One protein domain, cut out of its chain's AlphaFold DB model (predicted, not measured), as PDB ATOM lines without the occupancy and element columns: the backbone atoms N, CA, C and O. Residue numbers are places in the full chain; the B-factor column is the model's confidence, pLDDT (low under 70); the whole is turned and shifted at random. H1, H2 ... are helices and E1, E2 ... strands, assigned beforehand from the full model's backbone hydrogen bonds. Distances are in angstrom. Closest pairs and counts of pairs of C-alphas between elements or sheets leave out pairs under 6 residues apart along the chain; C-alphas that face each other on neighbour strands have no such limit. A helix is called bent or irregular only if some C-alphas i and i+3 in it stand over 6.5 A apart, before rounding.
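Overview. This is residues 3 to 61 of the 93 residues of the protein "MlrC domain-containing protein" of Ochrobactrum intermedium M86 (UniProt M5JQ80). Little regular structure stands here: loops form a rounded body, with the small hairpin E1 and E2 at one side and helix H2 at the opposite side. The 59 printed residues include, in order, strands E1 and E2, antiparallel, then helices H1 and H2; these mixed elements hold only 19 residues. The whole is compact, with a radius of gyration of the C-alphas of 11.4 A and spans of 26 by 25 by 24 A.

Along the chain. Find C-alpha 3 at (32.289, 15.468, 14.691), where E1, residues 3 to 5, begins. E2 is residues 8 to 11, H1 residues 23 to 26. H2, residues 46 to 53, runs 11.3 A to C-alpha 53 at (50.811, 1.907, 14.182); it is irregular, with C-alphas 49 and 52 7.2 A apart.

Arrangement. In the hairpin, look for N 3 and O 10, 2.8 A apart, within hydrogen-bond range. The closest C-alphas of E2 and H1, Met 11 and Phe 25, are 7.4 A apart. H2 is apart from E1, E2 and H1. In H2, 2 of 4 O i to N i+4 pairs are within range; H1 is too short for any.

Size, cuts and confidence. The C-alphas of Ser 14 and Thr 55 are farthest apart, 29.9 A. The links E2 to H1 and H1 to H2 are long. The printed part has no cut, and no printed residue is under 70 in pLDDT.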
ATOM      1  N   LEU A   3      32.363  14.048  14.347       95.69
ATOM      2  CA  LEU A   3      32.289  15.468  14.691       95.69
ATOM      3  C   LEU A   3      33.710  16.038  14.708       95.69
ATOM      4  O   LEU A   3      34.624  15.384  15.207       95.69
ATOM      5  N   ARG A   4      33.893  17.255  14.191       96.25
ATOM      6  CA  ARG A   4      35.176  17.970  14.208       96.25
ATOM      7  C   ARG A   4      35.052  19.253  15.009       96.25
ATOM      8  O   ARG A   4      34.203  20.081  14.690       96.25
ATOM      9  N   VAL A   5      35.901  19.418  16.018       96.62
ATOM     10  CA  VAL A   5      35.958  20.616  16.871       96.62
ATOM     11  C   VAL A   5      37.417  20.903  17.198       96.62
ATOM     12  O   VAL A   5      38.115  20.005  17.649       96.62
ATOM     13  N   GLU A   6      37.879  22.131  16.949       95.50
ATOM     14  CA  GLU A   6      39.218  22.614  17.344       95.50
ATOM     15  C   GLU A   6      40.382  21.661  16.987       95.50
ATOM     16  O   GLU A   6      41.326  21.479  17.748       95.50
ATOM     17  N   GLY A   7      40.313  21.019  15.814       93.44
ATOM     18  CA  GLY A   7      41.345  20.079  15.347       93.44
ATOM     19  C   GLY A   7      41.243  18.659  15.918       93.44
ATOM     20  O   GLY A   7      42.087  17.818  15.614       93.44
ATOM     21  N   ILE A   8      40.203  18.363  16.701       96.19
ATOM     22  CA  ILE A   8      39.900  17.036  17.237       96.19
ATOM     23  C   ILE A   8      38.824  16.375  16.371       96.19
ATOM     24  O   ILE A   8      37.727  16.911  16.199       96.19
ATOM     25  N   ASP A   9      39.127  15.183  15.857       96.81
ATOM     26  CA  ASP A   9      38.149  14.303  15.219       96.81
ATOM     27  C   ASP A   9      37.530  13.357  16.257       96.81
ATOM     28  O   ASP A   9      38.229  12.574  16.904       96.81
ATOM     29  N   ILE A  10      36.206  13.399  16.399       95.38
ATOM     30  CA  ILE A  10      35.452  12.618  17.382       95.38
ATOM     31  C   ILE A  10      34.518  11.661  16.648       95.38
ATOM     32  O   ILE A  10      33.570  12.082  15.990       95.38
ATOM     33  N   MET A  11      34.747  10.356  16.791       94.62
ATOM     34  CA  MET A  11      33.815   9.339  16.306       94.62
ATOM     35  C   MET A  11      32.681   9.134  17.319       94.62
ATOM     36  O   MET A  11      32.917   8.701  18.445       94.62
ATOM     37  N   ILE A  12      31.443   9.408  16.901       93.38
ATOM     38  CA  ILE A  12      30.228   9.209  17.698       93.38
ATOM     39  C   ILE A  12      29.568   7.893  17.282       93.38
ATOM     40  O   ILE A  12      29.270   7.674  16.098       93.38
ATOM     41  N   VAL A  13      29.312   7.051  18.281       91.31
ATOM     42  CA  VAL A  13      28.687   5.731  18.159       91.31
ATOM     43  C   VAL A  13      27.438   5.691  19.039       91.31
ATOM     44  O   VAL A  13      27.456   6.214  20.151       91.31
ATOM     45  N   SER A  14      26.348   5.113  18.536       91.12
ATOM     46  CA  SER A  14      25.102   4.943  19.298       91.12
ATOM     47  C   SER A  14      25.119   3.676  20.150       91.12
ATOM     48  O   SER A  14      24.586   3.664  21.251       91.12
ATOM     49  N   GLU A  15      25.782   2.631  19.653       90.19
ATOM     50  CA  GLU A  15      25.863   1.323  20.291       90.19
ATOM     51  C   GLU A  15      27.290   0.994  20.717       90.19
ATOM     52  O   GLU A  15      28.278   1.473  20.147       90.19
ATOM     53  N   ARG A  16      27.410   0.129  21.729       87.19
ATOM     54  CA  ARG A  16      28.716  -0.356  22.180       87.19
ATOM     55  C   ARG A  16      29.371  -1.172  21.069       87.19
ATOM     56  O   ARG A  16      28.829  -2.180  20.632       87.19
ATOM     57  N   MET A  17      30.597  -0.804  20.713       87.94
ATOM     58  CA  MET A  17      31.397  -1.528  19.729       87.94
ATOM     59  C   MET A  17      32.820  -1.793  20.222       87.94
ATOM     60  O   MET A  17      33.330  -1.096  21.101       87.94
ATOM     61  N   GLN A  18      33.458  -2.814  19.651       87.94
ATOM     62  CA  GLN A  18      34.868  -3.114  19.883       87.94
ATOM     63  C   GLN A  18      35.712  -2.552  18.737       87.94
ATOM     64  O   GLN A  18      35.375  -2.714  17.567       87.94
ATOM     65  N   MET A  19      36.831  -1.916  19.078       89.38
ATOM     66  CA  MET A  19      37.773  -1.343  18.115       89.38
ATOM     67  C   MET A  19      38.750  -2.421  17.626       89.38
ATOM     68  O   MET A  19      39.901  -2.453  18.055       89.38
ATOM     69  N   LEU A  20      38.259  -3.341  16.792       89.50
ATOM     70  CA  LEU A  20      39.006  -4.522  16.328       89.50
ATOM     71  C   LEU A  20      39.796  -4.293  15.036       89.50
ATOM     72  O   LEU A  20      40.607  -5.137  14.672       89.50
ATOM     73  N   ASP A  21      39.564  -3.175  14.349       91.44
ATOM     74  CA  ASP A  21      40.182  -2.879  13.059       91.44
ATOM     75  C   ASP A  21      40.302  -1.362  12.826       91.44
ATOM     76  O   ASP A  21      39.483  -0.573  13.308       91.44
ATOM     77  N   GLN A  22      41.324  -0.939  12.076       92.50
ATOM     78  CA  GLN A  22      41.576   0.478  11.774       92.50
ATOM     79  C   GLN A  22      40.525   1.090  10.838       92.50
ATOM     80  O   GLN A  22      40.268   2.292  10.910       92.50
ATOM     81  N   ASN A  23      39.891   0.287   9.979       93.75
ATOM     82  CA  ASN A  23      38.882   0.760   9.034       93.75
ATOM     83  C   ASN A  23      37.629   1.288   9.734       93.75
ATOM     84  O   ASN A  23      36.912   2.088   9.145       93.75
ATOM     85  N   ILE A  24      37.402   0.933  11.005       92.75
ATOM     86  CA  ILE A  24      36.323   1.506  11.819       92.75
ATOM     87  C   ILE A  24      36.404   3.043  11.842       92.75
ATOM     88  O   ILE A  24      35.387   3.715  11.690       92.75
ATOM     89  N   PHE A  25      37.610   3.605  11.960       94.75
ATOM     90  CA  PHE A  25      37.818   5.052  11.872       94.75
ATOM     91  C   PHE A  25      37.687   5.573  10.434       94.75
ATOM     92  O   PHE A  25      37.097   6.631  10.209       94.75
ATOM     93  N   ARG A  26      38.176   4.817   9.444       95.19
ATOM     94  CA  ARG A  26      38.122   5.227   8.029       95.19
ATOM     95  C   ARG A  26      36.695   5.345   7.503       95.19
ATOM     96  O   ARG A  26      36.420   6.250   6.725       95.19
ATOM     97  N   ILE A  27      35.773   4.504   7.979       93.81
ATOM     98  CA  ILE A  27      34.342   4.568   7.632       93.81
ATOM     99  C   ILE A  27      33.734   5.934   7.987       93.81
ATOM    100  O   ILE A  27      32.803   6.386   7.326       93.81
ATOM    101  N   VAL A  28      34.271   6.620   9.002       93.31
ATOM    102  CA  VAL A  28      33.840   7.971   9.395       93.31
ATOM    103  C   VAL A  28      34.798   9.074   8.926       93.31
ATOM    104  O   VAL A  28      34.723  10.204   9.415       93.31
ATOM    105  N   GLY A  29      35.690   8.763   7.981       93.75
ATOM    106  CA  GLY A  29      36.607   9.718   7.358       93.75
ATOM    107  C   GLY A  29      37.807  10.113   8.222       93.75
ATOM    108  O   GLY A  29      38.360  11.195   8.031       93.75
ATOM    109  N   ILE A  30      38.189   9.277   9.191       95.56
ATOM    110  CA  ILE A  30      39.359   9.493  10.049       95.56
ATOM    111  C   ILE A  30      40.439   8.494   9.628       95.56
ATOM    112  O   ILE A  30      40.234   7.290   9.763       95.56
ATOM    113  N   GLU A  31      41.592   8.973   9.153       95.75
ATOM    114  CA  GLU A  31      42.769   8.125   8.923       95.75
ATOM    115  C   GLU A  31      43.588   8.010  10.220       95.75
ATOM    116  O   GLU A  31      44.187   9.001  10.646       95.75
ATOM    117  N   PRO A  32      43.649   6.832  10.875       94.75
ATOM    118  CA  PRO A  32      44.339   6.689  12.157       94.75
ATOM    119  C   PRO A  32      45.844   6.942  12.078       94.75
ATOM    120  O   PRO A  32      46.421   7.438  13.039       94.75
ATOM    121  N   LYS A  33      46.482   6.610  10.947       94.94
ATOM    122  CA  LYS A  33      47.936   6.751  10.772       94.94
ATOM    123  C   LYS A  33      48.403   8.202  10.661       94.94
ATOM    124  O   LYS A  33      49.578   8.474  10.864       94.94
ATOM    125  N   GLU A  34      47.495   9.122  10.351       95.31
ATOM    126  CA  GLU A  34      47.785  10.557  10.254       95.31
ATOM    127  C   GLU A  34      47.595  11.284  11.593       95.31
ATOM    128  O   GLU A  34      47.842  12.485  11.693       95.31
ATOM    129  N   LYS A  35      47.126  10.587  12.638       95.31
ATOM    130  CA  LYS A  35      46.869  11.191  13.947       95.31
ATOM    131  C   LYS A  35      48.074  11.046  14.861       95.31
ATOM    132  O   LYS A  35      48.541   9.942  15.114       95.31
ATOM    133  N   SER A  36      48.503  12.163  15.450       95.31
ATOM    134  CA  SER A  36      49.549  12.169  16.480       95.31
ATOM    135  C   SER A  36      49.127  11.419  17.746       95.31
ATOM    136  O   SER A  36      49.968  10.872  18.453       95.31
ATOM    137  N   ILE A  37      47.824  11.413  18.051       95.06
ATOM    138  CA  ILE A  37      47.242  10.730  19.208       95.06
ATOM    139  C   ILE A  37      45.940  10.059  18.777       95.06
ATOM    140  O   ILE A  37      45.076  10.692  18.171       95.06
ATOM    141  N   LEU A  38      45.779   8.791  19.157       94.31
ATOM    142  CA  LEU A  38      44.538   8.046  18.997       94.31
ATOM    143  C   LEU A  38      44.009   7.616  20.367       94.31
ATOM    144  O   LEU A  38      44.617   6.790  21.047       94.31
ATOM    145  N   ALA A  39      42.860   8.160  20.766       93.25
ATOM    146  CA  ALA A  39      42.186   7.792  22.005       93.25
ATOM    147  C   ALA A  39      41.048   6.802  21.723       93.25
ATOM    148  O   ALA A  39      40.154   7.073  20.924       93.25
ATOM    149  N   VAL A  40      41.056   5.656  22.406       91.50
ATOM    150  CA  VAL A  40      40.008   4.633  22.297       91.50
ATOM    151  C   VAL A  40      39.507   4.236  23.677       91.50
ATOM    152  O   VAL A  40      40.285   4.016  24.604       91.50
ATOM    153  N   LYS A  41      38.187   4.097  23.831       86.94
ATOM    154  CA  LYS A  41      37.583   3.622  25.081       86.94
ATOM    155  C   LYS A  41      37.593   2.091  25.124       86.94
ATOM    156  O   LYS A  41      36.567   1.446  24.940       86.94
ATOM    157  N   SER A  42      38.766   1.502  25.341       82.69
ATOM    158  CA  SER A  42      38.952   0.047  25.406       82.69
ATOM    159  C   SER A  42      40.085  -0.321  26.361       82.69
ATOM    160  O   SER A  42      41.042   0.431  26.499       82.69
ATOM    161  N   MET A  43      39.983  -1.481  27.015       77.75
ATOM    162  CA  MET A  43      41.030  -1.969  27.925       77.75
ATOM    163  C   MET A  43      42.090  -2.813  27.211       77.75
ATOM    164  O   MET A  43      43.267  -2.715  27.540       77.75
ATOM    165  N   GLN A  44      41.689  -3.663  26.258       81.94
ATOM    166  CA  GLN A  44      42.594  -4.672  25.682       81.94
ATOM    167  C   GLN A  44      42.440  -4.841  24.169       81.94
ATOM    168  O   GLN A  44      43.442  -4.858  23.459       81.94
ATOM    169  N   HIS A  45      41.207  -4.925  23.658       83.56
ATOM    170  CA  HIS A  45      40.953  -5.330  22.267       83.56
ATOM    171  C   HIS A  45      41.588  -4.416  21.208       83.56
ATOM    172  O   HIS A  45      41.940  -4.884  20.132       83.56
ATOM    173  N   PHE A  46      41.800  -3.135  21.519       86.75
ATOM    174  CA  PHE A  46      42.403  -2.192  20.574       86.75
ATOM    175  C   PHE A  46      43.873  -2.507  20.244       86.75
ATOM    176  O   PHE A  46      44.364  -2.117  19.187       86.75
ATOM    177  N   LYS A  47      44.592  -3.222  21.119       87.94
ATOM    178  CA  LYS A  47      46.032  -3.464  20.947       87.94
ATOM    179  C   LYS A  47      46.340  -4.241  19.668       87.94
ATOM    180  O   LYS A  47      47.301  -3.904  18.988       87.94
ATOM    181  N   GLY A  48      45.509  -5.221  19.311       88.69
ATOM    182  CA  GLY A  48      45.698  -6.006  18.085       88.69
ATOM    183  C   GLY A  48      45.539  -5.177  16.807       88.69
ATOM    184  O   GLY A  48      46.273  -5.378  15.849       88.69
ATOM    185  N   ALA A  49      44.627  -4.204  16.814       88.81
ATOM    186  CA  ALA A  49      44.312  -3.389  15.641       88.81
ATOM    187  C   ALA A  49      45.242  -2.176  15.471       88.81
ATOM    188  O   ALA A  49      45.577  -1.787  14.351       88.81
ATOM    189  N   PHE A  50      45.652  -1.564  16.585       91.38
ATOM    190  CA  PHE A  50      46.361  -0.280  16.589       91.38
ATOM    191  C   PHE A  50      47.807  -0.377  17.073       91.38
ATOM    192  O   PHE A  50      48.580   0.545  16.836       91.38
ATOM    193  N   GLY A  51      48.208  -1.486  17.700       90.88
ATOM    194  CA  GLY A  51      49.565  -1.650  18.225       90.88
ATOM    195  C   GLY A  51      50.644  -1.498  17.154       90.88
ATOM    196  O   GLY A  51      51.657  -0.862  17.403       90.88
ATOM    197  N   ALA A  52      50.394  -1.982  15.934       91.12
ATOM    198  CA  ALA A  52      51.347  -1.884  14.826       91.12
ATOM    199  C   ALA A  52      51.569  -0.452  14.296       91.12
ATOM    200  O   ALA A  52      52.542  -0.223  13.584       91.12
ATOM    201  N   ILE A  53      50.676   0.499  14.599       93.56
ATOM    202  CA  ILE A  53      50.811   1.907  14.182       93.56
ATOM    203  C   ILE A  53      51.154   2.838  15.350       93.56
ATOM    204  O   ILE A  53      51.317   4.037  15.147       93.56
ATOM    205  N   ALA A  54      51.239   2.305  16.571       93.38
ATOM    206  CA  ALA A  54      51.489   3.075  17.776       93.38
ATOM    207  C   ALA A  54      52.945   2.911  18.223       93.38
ATOM    208  O   ALA A  54      53.386   1.807  18.528       93.38
ATOM    209  N   THR A  55      53.670   4.023  18.349       94.31
ATOM    210  CA  THR A  55      55.012   4.025  18.961       94.31
ATOM    211  C   THR A  55      54.950   3.665  20.447       94.31
ATOM    212  O   THR A  55      55.857   3.037  20.982       94.31
ATOM    213  N   GLN A  56      53.868   4.059  21.123       94.25
ATOM    214  CA  GLN A  56      53.657   3.805  22.541       94.25
ATOM    215  C   GLN A  56      52.166   3.641  22.841       94.25
ATOM    216  O   GLN A  56      51.319   4.302  22.242       94.25
ATOM    217  N   ILE A  57      51.850   2.774  23.805       92.69
ATOM    218  CA  ILE A  57      50.493   2.577  24.314       92.69
ATOM    219  C   ILE A  57      50.432   3.090  25.751       92.69
ATOM    220  O   ILE A  57      51.117   2.574  26.632       92.69
ATOM    221  N   LEU A  58      49.584   4.091  25.982       91.19
ATOM    222  CA  LEU A  58      49.328   4.671  27.297       91.19
ATOM    223  C   LEU A  58      47.958   4.211  27.797       91.19
ATOM    224  O   LEU A  58      46.933   4.541  27.204       91.19
ATOM    225  N   VAL A  59      47.937   3.447  28.888       88.94
ATOM    226  CA  VAL A  59      46.690   3.059  29.558       88.94
ATOM    227  C   VAL A  59      46.376   4.104  30.620       88.94
ATOM    228  O   VAL A  59      47.166   4.306  31.538       88.94
ATOM    229  N   THR A  60      45.230   4.768  30.491       85.69
ATOM    230  CA  THR A  60      44.790   5.812  31.421       85.69
ATOM    231  C   THR A  60      43.572   5.355  32.216       85.69
ATOM    232  O   THR A  60      42.638   4.759  31.673       85.69
ATOM    233  N   ASP A  61      43.568   5.650  33.517       83.69
ATOM    234  CA  ASP A  61      42.376   5.514  34.348       83.69
ATOM    235  C   ASP A  61      41.671   6.868  34.469       83.69
ATOM    236  O   ASP A  61      42.173   7.800  35.090       83.69
TER     237      ASP A  61